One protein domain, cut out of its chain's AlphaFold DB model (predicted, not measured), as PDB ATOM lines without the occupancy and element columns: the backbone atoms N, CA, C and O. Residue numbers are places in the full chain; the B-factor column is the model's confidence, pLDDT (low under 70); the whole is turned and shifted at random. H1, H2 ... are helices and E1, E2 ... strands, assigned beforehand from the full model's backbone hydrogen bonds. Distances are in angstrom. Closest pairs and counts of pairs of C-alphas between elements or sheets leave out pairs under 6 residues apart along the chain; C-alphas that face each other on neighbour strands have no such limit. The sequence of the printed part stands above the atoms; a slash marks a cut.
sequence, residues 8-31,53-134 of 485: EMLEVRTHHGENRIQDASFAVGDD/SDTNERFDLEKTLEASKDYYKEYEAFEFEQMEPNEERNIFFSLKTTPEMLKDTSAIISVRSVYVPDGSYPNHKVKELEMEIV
ATOM      1  N   GLU A   8      11.393  35.519  19.439       80.19
ATOM      2  CA  GLU A   8      11.584  34.709  20.627       80.19
ATOM      3  C   GLU A   8      12.242  35.614  21.676       80.19
ATOM      4  O   GLU A   8      13.314  36.181  21.427       80.19
ATOM      5  N   MET A   9      11.595  35.799  22.830       78.50
ATOM      6  CA  MET A   9      12.193  36.527  23.948       78.50
ATOM      7  C   MET A   9      13.253  35.636  24.601       78.50
ATOM      8  O   MET A   9      12.932  34.615  25.201       78.50
ATOM      9  N   LEU A  10      14.526  36.005  24.455       78.12
ATOM     10  CA  LEU A  10      15.638  35.218  24.994       78.12
ATOM     11  C   LEU A  10      15.885  35.524  26.463       78.12
ATOM     12  O   LEU A  10      16.156  34.626  27.256       78.12
ATOM     13  N   GLU A  11      15.858  36.809  26.801       81.25
ATOM     14  CA  GLU A  11      16.259  37.272  28.117       81.25
ATOM     15  C   GLU A  11      15.604  38.614  28.439       81.25
ATOM     16  O   GLU A  11      15.553  39.513  27.593       81.25
ATOM     17  N   VAL A  12      15.167  38.755  29.689       79.12
ATOM     18  CA  VAL A  12      14.818  40.042  30.290       79.12
ATOM     19  C   VAL A  12      15.732  40.262  31.481       79.12
ATOM     20  O   VAL A  12      15.778  39.431  32.387       79.12
ATOM     21  N   ARG A  13      16.458  41.380  31.478       81.75
ATOM     22  CA  ARG A  13      17.339  41.767  32.581       81.75
ATOM     23  C   ARG A  13      16.818  43.033  33.239       81.75
ATOM     24  O   ARG A  13      16.611  44.045  32.569       81.75
ATOM     25  N   THR A  14      16.643  42.958  34.550       80.25
ATOM     26  CA  THR A  14      16.302  44.074  35.431       80.25
ATOM     27  C   THR A  14      17.585  44.611  36.066       80.25
ATOM     28  O   THR A  14      18.531  43.853  36.298       80.25
ATOM     29  N   HIS A  15      17.678  45.925  36.267       70.44
ATOM     30  CA  HIS A  15      18.907  46.562  36.759       70.44
ATOM     31  C   HIS A  15      18.827  46.913  38.253       70.44
ATOM     32  O   HIS A  15      19.857  46.936  38.924       70.44
ATOM     33  N   HIS A  16      17.623  47.131  38.792       66.56
ATOM     34  CA  HIS A  16      17.394  47.582  40.169       66.56
ATOM     35  C   HIS A  16      16.467  46.654  40.971       66.56
ATOM     36  O   HIS A  16      15.855  47.081  41.945       66.56
ATOM     37  N   GLY A  17      16.402  45.368  40.610       66.62
ATOM     38  CA  GLY A  17      15.626  44.376  41.362       66.62
ATOM     39  C   GLY A  17      14.117  44.484  41.149       66.62
ATOM     40  O   GLY A  17      13.352  44.100  42.025       66.62
ATOM     41  N   GLU A  18      13.693  45.008  39.998       80.00
ATOM     42  CA  GLU A  18      12.289  45.076  39.603       80.00
ATOM     43  C   GLU A  18      11.651  43.678  39.568       80.00
ATOM     44  O   GLU A  18      12.222  42.727  39.015       80.00
ATOM     45  N   ASN A  19      10.450  43.555  40.140       79.19
ATOM     46  CA  ASN A  19       9.758  42.278  40.282       79.19
ATOM     47  C   ASN A  19       8.916  41.985  39.037       79.19
ATOM     48  O   ASN A  19       8.049  42.770  38.649       79.19
ATOM     49  N   ARG A  20       9.150  40.828  38.412       79.56
ATOM     50  CA  ARG A  20       8.311  40.321  37.319       79.56
ATOM     51  C   ARG A  20       7.062  39.664  37.905       79.56
ATOM     52  O   ARG A  20       7.182  38.708  38.670       79.56
ATOM     53  N   ILE A  21       5.883  40.139  37.515       79.88
ATOM     54  CA  ILE A  21       4.591  39.604  37.970       79.88
ATOM     55  C   ILE A  21       3.939  38.780  36.852       79.88
ATOM     56  O   ILE A  21       4.002  39.152  35.683       79.88
ATOM     57  N   GLN A  22       3.339  37.635  37.197       61.06
ATOM     58  CA  GLN A  22       2.709  36.745  36.208       61.06
ATOM     59  C   GLN A  22       1.314  37.222  35.785       61.06
ATOM     60  O   GLN A  22       0.946  37.061  34.625       61.06
ATOM     61  N   ASP A  23       0.579  37.874  36.688       60.81
ATOM     62  CA  ASP A  23      -0.754  38.403  36.420       60.81
ATOM     63  C   ASP A  23      -0.887  39.811  36.994       60.81
ATOM     64  O   ASP A  23      -0.889  40.014  38.208       60.81
ATOM     65  N   ALA A  24      -1.031  40.789  36.104       57.69
ATOM     66  CA  ALA A  24      -1.366  42.157  36.466       57.69
ATOM     67  C   ALA A  24      -2.874  42.231  36.783       57.69
ATOM     68  O   ALA A  24      -3.685  42.646  35.954       57.69
ATOM     69  N   SER A  25      -3.254  41.706  37.950       52.06
ATOM     70  CA  SER A  25      -4.619  41.776  38.478       52.06
ATOM     71  C   SER A  25      -4.758  43.084  39.253       52.06
ATOM     72  O   SER A  25      -4.210  43.207  40.345       52.06
ATOM     73  N   PHE A  26      -5.456  44.066  38.684       57.22
ATOM     74  CA  PHE A  26      -5.663  45.370  39.318       57.22
ATOM     75  C   PHE A  26      -7.020  45.391  40.026       57.22
ATOM     76  O   PHE A  26      -8.033  45.025  39.432       57.22
ATOM     77  N   ALA A  27      -7.057  45.810  41.291       42.25
ATOM     78  CA  ALA A  27      -8.312  46.077  41.985       42.25
ATOM     79  C   ALA A  27      -8.733  47.514  41.660       42.25
ATOM     80  O   ALA A  27      -8.214  48.461  42.245       42.25
ATOM     81  N   VAL A  28      -9.640  47.685  40.697       43.56
ATOM     82  CA  VAL A  28     -10.143  49.014  40.332       43.56
ATOM     83  C   VAL A  28     -11.099  49.495  41.424       43.56
ATOM     84  O   VAL A  28     -12.199  48.966  41.584       43.56
ATOM     85  N   GLY A  29     -10.672  50.492  42.198       41.66
ATOM     86  CA  GLY A  29     -11.583  51.290  43.008       41.66
ATOM     87  C   GLY A  29     -12.260  52.330  42.118       41.66
ATOM     88  O   GLY A  29     -11.577  53.157  41.516       41.66
ATOM     89  N   ASP A  30     -13.591  52.305  42.031       37.78
ATOM     90  CA  ASP A  30     -14.370  53.394  41.428       37.78
ATOM     91  C   ASP A  30     -14.268  54.634  42.330       37.78
ATOM     92  O   ASP A  30     -15.119  54.876  43.190       37.78
ATOM     93  N   ASP A  31     -13.208  55.423  42.165       39.31
ATOM     94  CA  ASP A  31     -13.107  56.712  42.838       39.31
ATOM     95  C   ASP A  31     -13.933  57.731  42.040       39.31
ATOM     96  O   ASP A  31     -13.493  58.331  41.054       39.31
ATOM     97  N   SER A  53      -8.202  64.979  27.374       38.69
ATOM     98  CA  SER A  53      -6.919  64.613  27.962       38.69
ATOM     99  C   SER A  53      -5.899  64.428  26.845       38.69
ATOM    100  O   SER A  53      -6.248  63.995  25.743       38.69
ATOM    101  N   ASP A  54      -4.657  64.786  27.141       37.62
ATOM    102  CA  ASP A  54      -3.473  64.534  26.326       37.62
ATOM    103  C   ASP A  54      -3.492  63.083  25.797       37.62
ATOM    104  O   ASP A  54      -3.876  62.170  26.533       37.62
ATOM    105  N   THR A  55      -3.144  62.837  24.528       56.09
ATOM    106  CA  THR A  55      -3.540  61.601  23.802       56.09
ATOM    107  C   THR A  55      -3.043  60.290  24.429       56.09
ATOM    108  O   THR A  55      -3.519  59.212  24.066       56.09
ATOM    109  N   ASN A  56      -2.101  60.376  25.370       57.12
ATOM    110  CA  ASN A  56      -1.463  59.240  26.021       57.12
ATOM    111  C   ASN A  56      -2.029  58.919  27.415       57.12
ATOM    112  O   ASN A  56      -1.763  57.822  27.902       57.12
ATOM    113  N   GLU A  57      -2.788  59.822  28.047       61.16
ATOM    114  CA  GLU A  57      -3.390  59.608  29.372       61.16
ATOM    115  C   GLU A  57      -4.810  59.049  29.242       61.16
ATOM    116  O   GLU A  57      -5.696  59.671  28.650       61.16
ATOM    117  N   ARG A  58      -5.031  57.853  29.793       71.38
ATOM    118  CA  ARG A  58      -6.296  57.114  29.712       71.38
ATOM    119  C   ARG A  58      -6.803  56.766  31.111       71.38
ATOM    120  O   ARG A  58      -6.014  56.573  32.029       71.38
ATOM    121  N   PHE A  59      -8.126  56.669  31.246       68.25
ATOM    122  CA  PHE A  59      -8.826  56.476  32.527       68.25
ATOM    123  C   PHE A  59      -9.568  55.137  32.626       68.25
ATOM    124  O   PHE A  59     -10.329  54.930  33.558       68.25
ATOM    125  N   ASP A  60      -9.396  54.254  31.641       78.62
ATOM    126  CA  ASP A  60     -10.035  52.935  31.592       78.62
ATOM    127  C   ASP A  60      -8.948  51.882  31.345       78.62
ATOM    128  O   ASP A  60      -8.554  51.604  30.201       78.62
ATOM    129  N   LEU A  61      -8.351  51.426  32.451       78.88
ATOM    130  CA  LEU A  61      -7.215  50.507  32.455       78.88
ATOM    131  C   LEU A  61      -7.623  49.126  31.941       78.88
ATOM    132  O   LEU A  61      -6.937  48.592  31.071       78.88
ATOM    133  N   GLU A  62      -8.755  48.590  32.402       78.75
ATOM    134  CA  GLU A  62      -9.254  47.271  31.991       78.75
ATOM    135  C   GLU A  62      -9.426  47.194  30.476       78.75
ATOM    136  O   GLU A  62      -8.842  46.324  29.827       78.75
ATOM    137  N   LYS A  63     -10.112  48.178  29.885       81.69
ATOM    138  CA  LYS A  63     -10.313  48.231  28.436       81.69
ATOM    139  C   LYS A  63      -9.012  48.394  27.659       81.69
ATOM    140  O   LYS A  63      -8.876  47.887  26.546       81.69
ATOM    141  N   THR A  64      -8.043  49.128  28.206       83.12
ATOM    142  CA  THR A  64      -6.749  49.325  27.540       83.12
ATOM    143  C   THR A  64      -5.882  48.069  27.599       83.12
ATOM    144  O   THR A  64      -5.187  47.767  26.623       83.12
ATOM    145  N   LEU A  65      -5.939  47.324  28.703       83.25
ATOM    146  CA  LEU A  65      -5.272  46.035  28.842       83.25
ATOM    147  C   LEU A  65      -5.919  44.984  27.938       83.25
ATOM    148  O   LEU A  65      -5.191  44.311  27.216       83.25
ATOM    149  N   GLU A  66      -7.251  44.900  27.901       83.62
ATOM    150  CA  GLU A  66      -7.994  43.997  27.009       83.62
ATOM    151  C   GLU A  66      -7.640  44.265  25.540       83.62
ATOM    152  O   GLU A  66      -7.118  43.390  24.853       83.62
ATOM    153  N   ALA A  67      -7.747  45.520  25.091       83.31
ATOM    154  CA  ALA A  67      -7.389  45.898  23.725       83.31
ATOM    155  C   ALA A  67      -5.902  45.668  23.388       83.31
ATOM    156  O   ALA A  67      -5.542  45.523  22.218       83.31
ATOM    157  N   SER A  68      -5.010  45.682  24.384       84.19
ATOM    158  CA  SER A  68      -3.587  45.391  24.173       84.19
ATOM    159  C   SER A  68      -3.322  43.886  24.110       84.19
ATOM    160  O   SER A  68      -2.566  43.466  23.239       84.19
ATOM    161  N   LYS A  69      -3.982  43.082  24.951       82.69
ATOM    162  CA  LYS A  69      -3.919  41.612  24.918       82.69
ATOM    163  C   LYS A  69      -4.558  41.026  23.653       82.69
ATOM    164  O   LYS A  69      -4.091  40.011  23.156       82.69
ATOM    165  N   ASP A  70      -5.560  41.695  23.087       84.31
ATOM    166  CA  ASP A  70      -6.131  41.318  21.787       84.31
ATOM    167  C   ASP A  70      -5.181  41.619  20.620       84.31
ATOM    168  O   ASP A  70      -5.144  40.900  19.617       84.31
ATOM    169  N   TYR A  71      -4.417  42.711  20.719       80.94
ATOM    170  CA  TYR A  71      -3.541  43.154  19.636       80.94
ATOM    171  C   TYR A  71      -2.180  42.440  19.634       80.94
ATOM    172  O   TYR A  71      -1.659  42.111  18.562       80.94
ATOM    173  N   TYR A  72      -1.613  42.197  20.820       81.81
ATOM    174  CA  TYR A  72      -0.294  41.602  21.039       81.81
ATOM    175  C   TYR A  72      -0.416  40.184  21.604       81.81
ATOM    176  O   TYR A  72      -1.170  39.947  22.537       81.81
ATOM    177  N   LYS A  73       0.357  39.239  21.054       77.94
ATOM    178  CA  LYS A  73       0.288  37.822  21.451       77.94
ATOM    179  C   LYS A  73       0.886  37.530  22.826       77.94
ATOM    180  O   LYS A  73       0.429  36.618  23.503       77.94
ATOM    181  N   GLU A  74       1.920  38.275  23.201       80.38
ATOM    182  CA  GLU A  74       2.657  38.101  24.451       80.38
ATOM    183  C   GLU A  74       2.769  39.448  25.164       80.38
ATOM    184  O   GLU A  74       2.847  40.499  24.521       80.38
ATOM    185  N   TYR A  75       2.778  39.411  26.495       84.88
ATOM    186  CA  TYR A  75       3.013  40.577  27.335       84.88
ATOM    187  C   TYR A  75       3.861  40.195  28.545       84.88
ATOM    188  O   TYR A  75       3.850  39.053  28.995       84.88
ATOM    189  N   GLU A  76       4.554  41.188  29.085       84.25
ATOM    190  CA  GLU A  76       5.293  41.087  30.335       84.25
ATOM    191  C   GLU A  76       4.861  42.215  31.260       84.25
ATOM    192  O   GLU A  76       4.550  43.318  30.801       84.25
ATOM    193  N   ALA A  77       4.845  41.936  32.557       85.69
ATOM    194  CA  ALA A  77       4.437  42.885  33.575       85.69
ATOM    195  C   ALA A  77       5.519  42.986  34.656       85.69
ATOM    196  O   ALA A  77       6.032  41.979  35.150       85.69
ATOM    197  N   PHE A  78       5.865  44.225  35.002       85.12
ATOM    198  CA  PHE A  78       6.892  44.548  35.984       85.12
ATOM    199  C   PHE A  78       6.341  45.540  36.993       85.12
ATOM    200  O   PHE A  78       5.671  46.504  36.615       85.12
ATOM    201  N   GLU A  79       6.655  45.306  38.260       85.06
ATOM    202  CA  GLU A  79       6.336  46.205  39.357       85.06
ATOM    203  C   GLU A  79       7.597  46.938  39.817       85.06
ATOM    204  O   GLU A  79       8.668  46.345  39.996       85.06
ATOM    205  N   PHE A  80       7.454  48.249  39.987       84.56
ATOM    206  CA  PHE A  80       8.513  49.140  40.432       84.56
ATOM    207  C   PHE A  80       8.135  49.686  41.805       84.56
ATOM    208  O   PHE A  80       7.278  50.559  41.919       84.56
ATOM    209  N   GLU A  81       8.778  49.183  42.853       80.94
ATOM    210  CA  GLU A  81       8.556  49.676  44.212       80.94
ATOM    211  C   GLU A  81       9.461  50.876  44.520       80.94
ATOM    212  O   GLU A  81      10.622  50.917  44.096       80.94
ATOM    213  N   GLN A  82       8.924  51.832  45.288       80.94
ATOM    214  CA  GLN A  82       9.670  52.956  45.875       80.94
ATOM    215  C   GLN A  82      10.519  53.726  44.850       80.94
ATOM    216  O   GLN A  82      11.722  53.891  45.040       80.94
ATOM    217  N   MET A  83       9.922  54.153  43.733       81.31
ATOM    218  CA  MET A  83      10.622  55.056  42.815       81.31
ATOM    219  C   MET A  83      10.637  56.483  43.366       81.31
ATOM    220  O   MET A  83       9.580  57.062  43.629       81.31
ATOM    221  N   GLU A  84      11.826  57.063  43.495       83.62
ATOM    222  CA  GLU A  84      12.011  58.445  43.931       83.62
ATOM    223  C   GLU A  84      11.727  59.452  42.794       83.62
ATOM    224  O   GLU A  84      11.867  59.132  41.606       83.62
ATOM    225  N   PRO A  85      11.353  60.710  43.105       84.00
ATOM    226  CA  PRO A  85      11.177  61.742  42.088       84.00
ATOM    227  C   PRO A  85      12.452  61.954  41.250       84.00
ATOM    228  O   PRO A  85      13.516  62.254  41.789       84.00
ATOM    229  N   ASN A  86      12.321  61.882  39.920       83.81
ATOM    230  CA  ASN A  86      13.412  61.940  38.928       83.81
ATOM    231  C   ASN A  86      14.371  60.734  38.920       83.81
ATOM    232  O   ASN A  86      15.453  60.825  38.340       83.81
ATOM    233  N   GLU A  87      13.999  59.614  39.537       83.62
ATOM    234  CA  GLU A  87      14.733  58.359  39.385       83.62
ATOM    235  C   GLU A  87      14.469  57.732  38.003       83.62
ATOM    236  O   GLU A  87      13.330  57.676  37.537       83.62
ATOM    237  N   GLU A  88      15.524  57.242  37.346       82.25
ATOM    238  CA  GLU A  88      15.434  56.495  36.091       82.25
ATOM    239  C   GLU A  88      15.791  55.025  36.330       82.25
ATOM    240  O   GLU A  88      16.862  54.711  36.853       82.25
ATOM    241  N   ARG A  89      14.913  54.113  35.898       82.19
ATOM    242  CA  ARG A  89      15.135  52.662  35.946       82.19
ATOM    243  C   ARG A  89      15.034  52.061  34.550       82.19
ATOM    244  O   ARG A  89      14.239  52.510  33.727       82.19
ATOM    245  N   ASN A  90      15.857  51.048  34.278       81.56
ATOM    246  CA  ASN A  90      16.009  50.456  32.951       81.56
ATOM    247  C   ASN A  90      15.725  48.951  32.979       81.56
ATOM    248  O   ASN A  90      16.315  48.217  33.772       81.56
ATOM    249  N   ILE A  91      14.888  48.496  32.045       81.06
ATOM    250  CA  ILE A  91      14.667  47.077  31.753       81.06
ATOM    251  C   ILE A  91      15.204  46.787  30.355       81.06
ATOM    252  O   ILE A  91      14.873  47.478  29.391       81.06
ATOM    253  N   PHE A  92      16.029  45.748  30.242       82.94
ATOM    254  CA  PHE A  92      16.628  45.335  28.978       82.94
ATOM    255  C   PHE A  92      15.938  44.083  28.447       82.94
ATOM    256  O   PHE A  92      15.983  43.027  29.080       82.94
ATOM    257  N   PHE A  93      15.363  44.190  27.250       79.56
ATOM    258  CA  PHE A  93      14.749  43.077  26.528       79.56
ATOM    259  C   PHE A  93      15.684  42.596  25.417       79.56
ATOM    260  O   PHE A  93      16.083  43.380  24.555       79.56
ATOM    261  N   SER A  94      16.011  41.302  25.413       80.56
ATOM    262  CA  SER A  94      16.767  40.657  24.334       80.56
ATOM    263  C   SER A  94      15.830  39.793  23.498       80.56
ATOM    264  O   SER A  94      15.347  38.756  23.952       80.56
ATOM    265  N   LEU A  95      15.578  40.226  22.264       80.19
ATOM    266  CA  LEU A  95      14.666  39.572  21.326       80.19
ATOM    267  C   LEU A  95      15.460  38.933  20.185       80.19
ATOM    268  O   LEU A  95      16.340  39.565  19.600       80.19
ATOM    269  N   LYS A  96      15.125  37.695  19.828       79.88
ATOM    270  CA  LYS A  96      15.704  36.982  18.686       79.88
ATOM    271  C   LYS A  96      14.669  36.832  17.586       79.88
ATOM    272  O   LYS A  96      13.557  36.387  17.830       79.88
ATOM    273  N   THR A  97      15.041  37.183  16.362       71.88
ATOM    274  CA  THR A  97      14.170  37.042  15.191       71.88
ATOM    275  C   THR A  97      14.015  35.575  14.796       71.88
ATOM    276  O   THR A  97      14.981  34.804  14.796       71.88
ATOM    277  N   THR A  98      12.801  35.171  14.418       72.50
ATOM    278  CA  THR A  98      12.573  33.833  13.864       72.50
ATOM    279  C   THR A  98      13.004  33.768  12.388       72.50
ATOM    280  O   THR A  98      12.986  34.780  11.680       72.50
ATOM    281  N   PRO A  99      13.392  32.590  11.856       66.50
ATOM    282  CA  PRO A  99      13.758  32.442  10.442       66.50
ATOM    283  C   PRO A  99      12.642  32.821   9.455       66.50
ATOM    284  O   PRO A  99      12.916  33.049   8.277       66.50
ATOM    285  N   GLU A 100      11.389  32.844   9.915       64.75
ATOM    286  CA  GLU A 100      10.232  33.276   9.133       64.75
ATOM    287  C   GLU A 100      10.244  34.794   8.910       64.75
ATOM    288  O   GLU A 100      10.058  35.233   7.779       64.75
ATOM    289  N   MET A 101      10.612  35.578   9.931       60.94
ATOM    290  CA  MET A 101      10.743  37.038   9.833       60.94
ATOM    291  C   MET A 101      11.820  37.507   8.863       60.94
ATOM    292  O   MET A 101      11.655  38.520   8.199       60.94
ATOM    293  N   LEU A 102      12.923  36.764   8.739       57.19
ATOM    294  CA  LEU A 102      14.021  37.115   7.831       57.19
ATOM    295  C   LEU A 102      13.666  36.950   6.340       57.19
ATOM    296  O   LEU A 102      14.481  37.302   5.483       57.19
ATOM    297  N   LYS A 103      12.493  36.387   6.008       57.97
ATOM    298  CA  LYS A 103      12.031  36.238   4.618       57.97
ATOM    299  C   LYS A 103      11.325  37.480   4.083       57.97
ATOM    300  O   LYS A 103      11.404  37.711   2.878       57.97
ATOM    301  N   ASP A 104      10.684  38.257   4.953       48.97
ATOM    302  CA  ASP A 104       9.980  39.479   4.576       48.97
ATOM    303  C   ASP A 104      10.895  40.689   4.802       48.97
ATOM    304  O   ASP A 104      11.339  40.997   5.905       48.97
ATOM    305  N   THR A 105      11.248  41.353   3.704       54.56
ATOM    306  CA  THR A 105      12.072  42.566   3.688       54.56
ATOM    307  C   THR A 105      11.387  43.709   4.440       54.56
ATOM    308  O   THR A 105      10.204  43.935   4.211       54.56
ATOM    309  N   SER A 106      12.151  44.436   5.269       55.88
ATOM    310  CA  SER A 106      11.755  45.624   6.054       55.88
ATOM    311  C   SER A 106      10.428  45.475   6.808       55.88
ATOM    312  O   SER A 106       9.359  45.755   6.268       55.88
ATOM    313  N   ALA A 107      10.497  45.071   8.075       61.25
ATOM    314  CA  ALA A 107       9.339  45.036   8.966       61.25
ATOM    315  C   ALA A 107       9.438  46.156  10.009       61.25
ATOM    316  O   ALA A 107      10.495  46.339  10.614       61.25
ATOM    317  N   ILE A 108       8.336  46.873  10.235       63.50
ATOM    318  CA  ILE A 108       8.184  47.782  11.375       63.50
ATOM    319  C   ILE A 108       7.546  46.977  12.508       63.50
ATOM    320  O   ILE A 108       6.468  46.406  12.340       63.50
ATOM    321  N   ILE A 109       8.226  46.899  13.646       72.25
ATOM    322  CA  ILE A 109       7.707  46.305  14.879       72.25
ATOM    323  C   ILE A 109       7.170  47.435  15.748       72.25
ATOM    324  O   ILE A 109       7.855  48.439  15.908       72.25
ATOM    325  N   SER A 110       6.014  47.245  16.375       77.06
ATOM    326  CA  SER A 110       5.542  48.112  17.453       77.06
ATOM    327  C   SER A 110       5.693  47.406  18.804       77.06
ATOM    328  O   SER A 110       5.280  46.259  18.965       77.06
ATOM    329  N   VAL A 111       6.272  48.087  19.791       82.00
ATOM    330  CA  VAL A 111       6.273  47.673  21.201       82.00
ATOM    331  C   VAL A 111       5.411  48.663  21.970       82.00
ATOM    332  O   VAL A 111       5.706  49.857  21.996       82.00
ATOM    333  N   ARG A 112       4.332  48.180  22.593       84.19
ATOM    334  CA  ARG A 112       3.463  49.000  23.444       84.19
ATOM    335  C   ARG A 112       3.841  48.809  24.908       84.19
ATOM    336  O   ARG A 112       3.944  47.687  25.385       84.19
ATOM    337  N   SER A 113       3.987  49.920  25.620       84.00
ATOM    338  CA  SER A 113       4.172  49.974  27.071       84.00
ATOM    339  C   SER A 113       2.989  50.695  27.714       84.00
ATOM    340  O   SER A 113       2.510  51.702  27.185       84.00
ATOM    341  N   VAL A 114       2.502  50.154  28.830       86.94
ATOM    342  CA  VAL A 114       1.405  50.714  29.628       86.94
ATOM    343  C   VAL A 114       1.945  50.971  31.032       86.94
ATOM    344  O   VAL A 114       2.341  50.034  31.715       86.94
ATOM    345  N   TYR A 115       1.990  52.237  31.439       85.69
ATOM    346  CA  TYR A 115       2.509  52.672  32.734       85.69
ATOM    347  C   TYR A 115       1.348  53.000  33.663       85.69
ATOM    348  O   TYR A 115       0.552  53.895  33.361       85.69
ATOM    349  N   VAL A 116       1.279  52.298  34.789       84.56
ATOM    350  CA  VAL A 116       0.275  52.493  35.838       84.56
ATOM    351  C   VAL A 116       1.003  53.049  37.069       84.56
ATOM    352  O   VAL A 116       1.919  52.388  37.552       84.56
ATOM    353  N   PRO A 117       0.689  54.273  37.533       76.62
ATOM    354  CA  PRO A 117       1.422  54.930  38.615       76.62
ATOM    355  C   PRO A 117       1.127  54.334  40.000       76.62
ATOM    356  O   PRO A 117       1.991  54.385  40.867       76.62
ATOM    357  N   ASP A 118      -0.067  53.780  40.209       71.50
ATOM    358  CA  ASP A 118      -0.482  53.113  41.446       71.50
ATOM    359  C   ASP A 118      -1.573  52.089  41.094       71.50
ATOM    360  O   ASP A 118      -2.492  52.394  40.330       71.50
ATOM    361  N   GLY A 119      -1.459  50.861  41.610       62.72
ATOM    362  CA  GLY A 119      -2.324  49.727  41.262       62.72
ATOM    363  C   GLY A 119      -3.796  49.892  41.652       62.72
ATOM    364  O   GLY A 119      -4.621  49.074  41.247       62.72
ATOM    365  N   SER A 120      -4.119  50.942  42.411       60.31
ATOM    366  CA  SER A 120      -5.476  51.248  42.877       60.31
ATOM    367  C   SER A 120      -6.234  52.233  41.978       60.31
ATOM    368  O   SER A 120      -7.448  52.374  42.127       60.31
ATOM    369  N   TYR A 121      -5.548  52.921  41.055       65.75
ATOM    370  CA  TYR A 121      -6.148  53.972  40.232       65.75
ATOM    371  C   TYR A 121      -6.239  53.573  38.750       65.75
ATOM    372  O   TYR A 121      -5.326  52.959  38.200       65.75
ATOM    373  N   PRO A 122      -7.322  53.960  38.049       66.06
ATOM    374  CA  PRO A 122      -7.524  53.582  36.649       66.06
ATOM    375  C   PRO A 122      -6.724  54.452  35.657       66.06
ATOM    376  O   PRO A 122      -6.756  54.214  34.442       66.06
ATOM    377  N   ASN A 123      -6.016  55.477  36.146       79.69
ATOM    378  CA  ASN A 123      -5.205  56.366  35.325       79.69
ATOM    379  C   ASN A 123      -3.921  55.665  34.862       79.69
ATOM    380  O   ASN A 123      -3.172  55.101  35.649       79.69
ATOM    381  N   HIS A 124      -3.631  55.726  33.568       83.38
ATOM    382  CA  HIS A 124      -2.425  55.116  33.020       83.38
ATOM    383  C   HIS A 124      -1.946  55.843  31.766       83.38
ATOM    384  O   HIS A 124      -2.705  56.556  31.099       83.38
ATOM    385  N   LYS A 125      -0.666  55.647  31.439       85.00
ATOM    386  CA  LYS A 125      -0.039  56.178  30.226       85.00
ATOM    387  C   LYS A 125       0.284  55.060  29.254       85.00
ATOM    388  O   LYS A 125       0.904  54.075  29.636       85.00
ATOM    389  N   VAL A 126      -0.086  55.230  27.989       84.00
ATOM    390  CA  VAL A 126       0.285  54.295  26.917       84.00
ATOM    391  C   VAL A 126       1.340  54.936  26.028       84.00
ATOM    392  O   VAL A 126       1.174  56.073  25.591       84.00
ATOM    393  N   LYS A 127       2.413  54.201  25.734       83.88
ATOM    394  CA  LYS A 127       3.451  54.616  24.786       83.88
ATOM    395  C   LYS A 127       3.757  53.489  23.813       83.88
ATOM    396  O   LYS A 127       3.985  52.354  24.230       83.88
ATOM    397  N   GLU A 128       3.798  53.819  22.530       81.38
ATOM    398  CA  GLU A 128       4.163  52.901  21.452       81.38
ATOM    399  C   GLU A 128       5.526  53.286  20.884       81.38
ATOM    400  O   GLU A 128       5.794  54.458  20.617       81.38
ATOM    401  N   LEU A 129       6.398  52.294  20.745       79.69
ATOM    402  CA  LEU A 129       7.707  52.421  20.128       79.69
ATOM    403  C   LEU A 129       7.704  51.625  18.828       79.69
ATOM    404  O   LEU A 129       7.547  50.406  18.858       79.69
ATOM    405  N   GLU A 130       7.901  52.303  17.704       78.19
ATOM    406  CA  GLU A 130       8.089  51.661  16.405       78.19
ATOM    407  C   GLU A 130       9.584  51.461  16.124       78.19
ATOM    408  O   GLU A 130      10.390  52.372  16.309       78.19
ATOM    409  N   MET A 131       9.964  50.262  15.686       69.88
ATOM    410  CA  MET A 131      11.338  49.888  15.349       69.88
ATOM    411  C   MET A 131      11.380  49.271  13.955       69.88
ATOM    412  O   MET A 131      10.646  48.326  13.671       69.88
ATOM    413  N   GLU A 132      12.260  49.765  13.089       63.19
ATOM    414  CA  GLU A 132      12.477  49.194  11.759       63.19
ATOM    415  C   GLU A 132      13.546  48.092  11.811       63.19
ATOM    416  O   GLU A 132      14.664  48.315  12.278       63.19
ATOM    417  N   ILE A 133      13.228  46.902  11.293       56.78
ATOM    418  CA  ILE A 133      14.217  45.848  11.049       56.78
ATOM    419  C   ILE A 133      14.698  45.941   9.607       56.78
ATOM    420  O   ILE A 133      13.971  45.592   8.674       56.78
ATOM    421  N   VAL A 134      15.967  46.298   9.428       57.22
ATOM    422  CA  VAL A 134      16.674  46.176   8.148       57.22
ATOM    423  C   VAL A 134      17.513  44.900   8.103       57.22
ATOM    424  O   VAL A 134      18.158  44.512   9.075       57.22
TER     425      VAL A 134
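This is residues 8 to 31 and 53 to 134 of the 485 residues of the protein "PKD domain-containing protein" of Flavobacteriaceae bacterium (UniProt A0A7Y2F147). A long hairpin, E5 and E6, lies partly inside an open curve made by helix H1, the small strand pair E2 and E3, and the longer pair E1 and E4. The curve is loose, and the loop residues 82 to 87 stick out. The printed part has 106 residues, in the order E1 E2 H1 E3 E4 E5 E6; the three sheets, E1 - E4, E2 - E3 and E5 - E6, are each antiparallel. The class is mixed, helices and strands, with under half of the residues in named elements. It is elongated, 50 by 29 by 26 A, and only just loose, close to compact, with a radius of gyration of the C-alphas of 15.8 A.

E1, residues 8 to 14, is antiparallel to E4, residues 91 to 97, at 166 degrees, with N 10 and O 94 2.9 A apart. E2, residues 19 to 21, is antiparallel to E3, residues 77 to 79, at 138 degrees, with N 21 and O 77 3.0 A apart. In H1, residues 61 to 71, every O i to N i+4 pair is within hydrogen-bond range. E5, residues 107 to 115, and E6, residues 124 to 133, form an antiparallel hairpin at 161 degrees, with N 111 and O 129 2.8 A apart. The closest C-alphas of H1 and E6 are those of Leu 61 and His 124, 6.7 A apart. E1 and E5 are apart.

E1 begins at C-alpha 8, (11.584, 34.709, 20.627), and spans 18.1 A; E2 spans 6.3 A, H1 15.2 A, E3 6.9 A, E4 19.4 A and E5 25.9 A. E6 spans 29.1 A, ending at C-alpha 133, (14.217, 45.848, 11.049).

The C-alphas of Asp 31 and Lys 103, the two farthest apart, are 50.1 A apart. Residues 32 to 52 are not printed, and C-alphas 31 and 53 are 17.9 A apart across the cut. The link E3 to E4 is long. Mean pLDDT of the printed part is 72.7, with 36 residues under 70, among them 22 to 31 and 99 to 108.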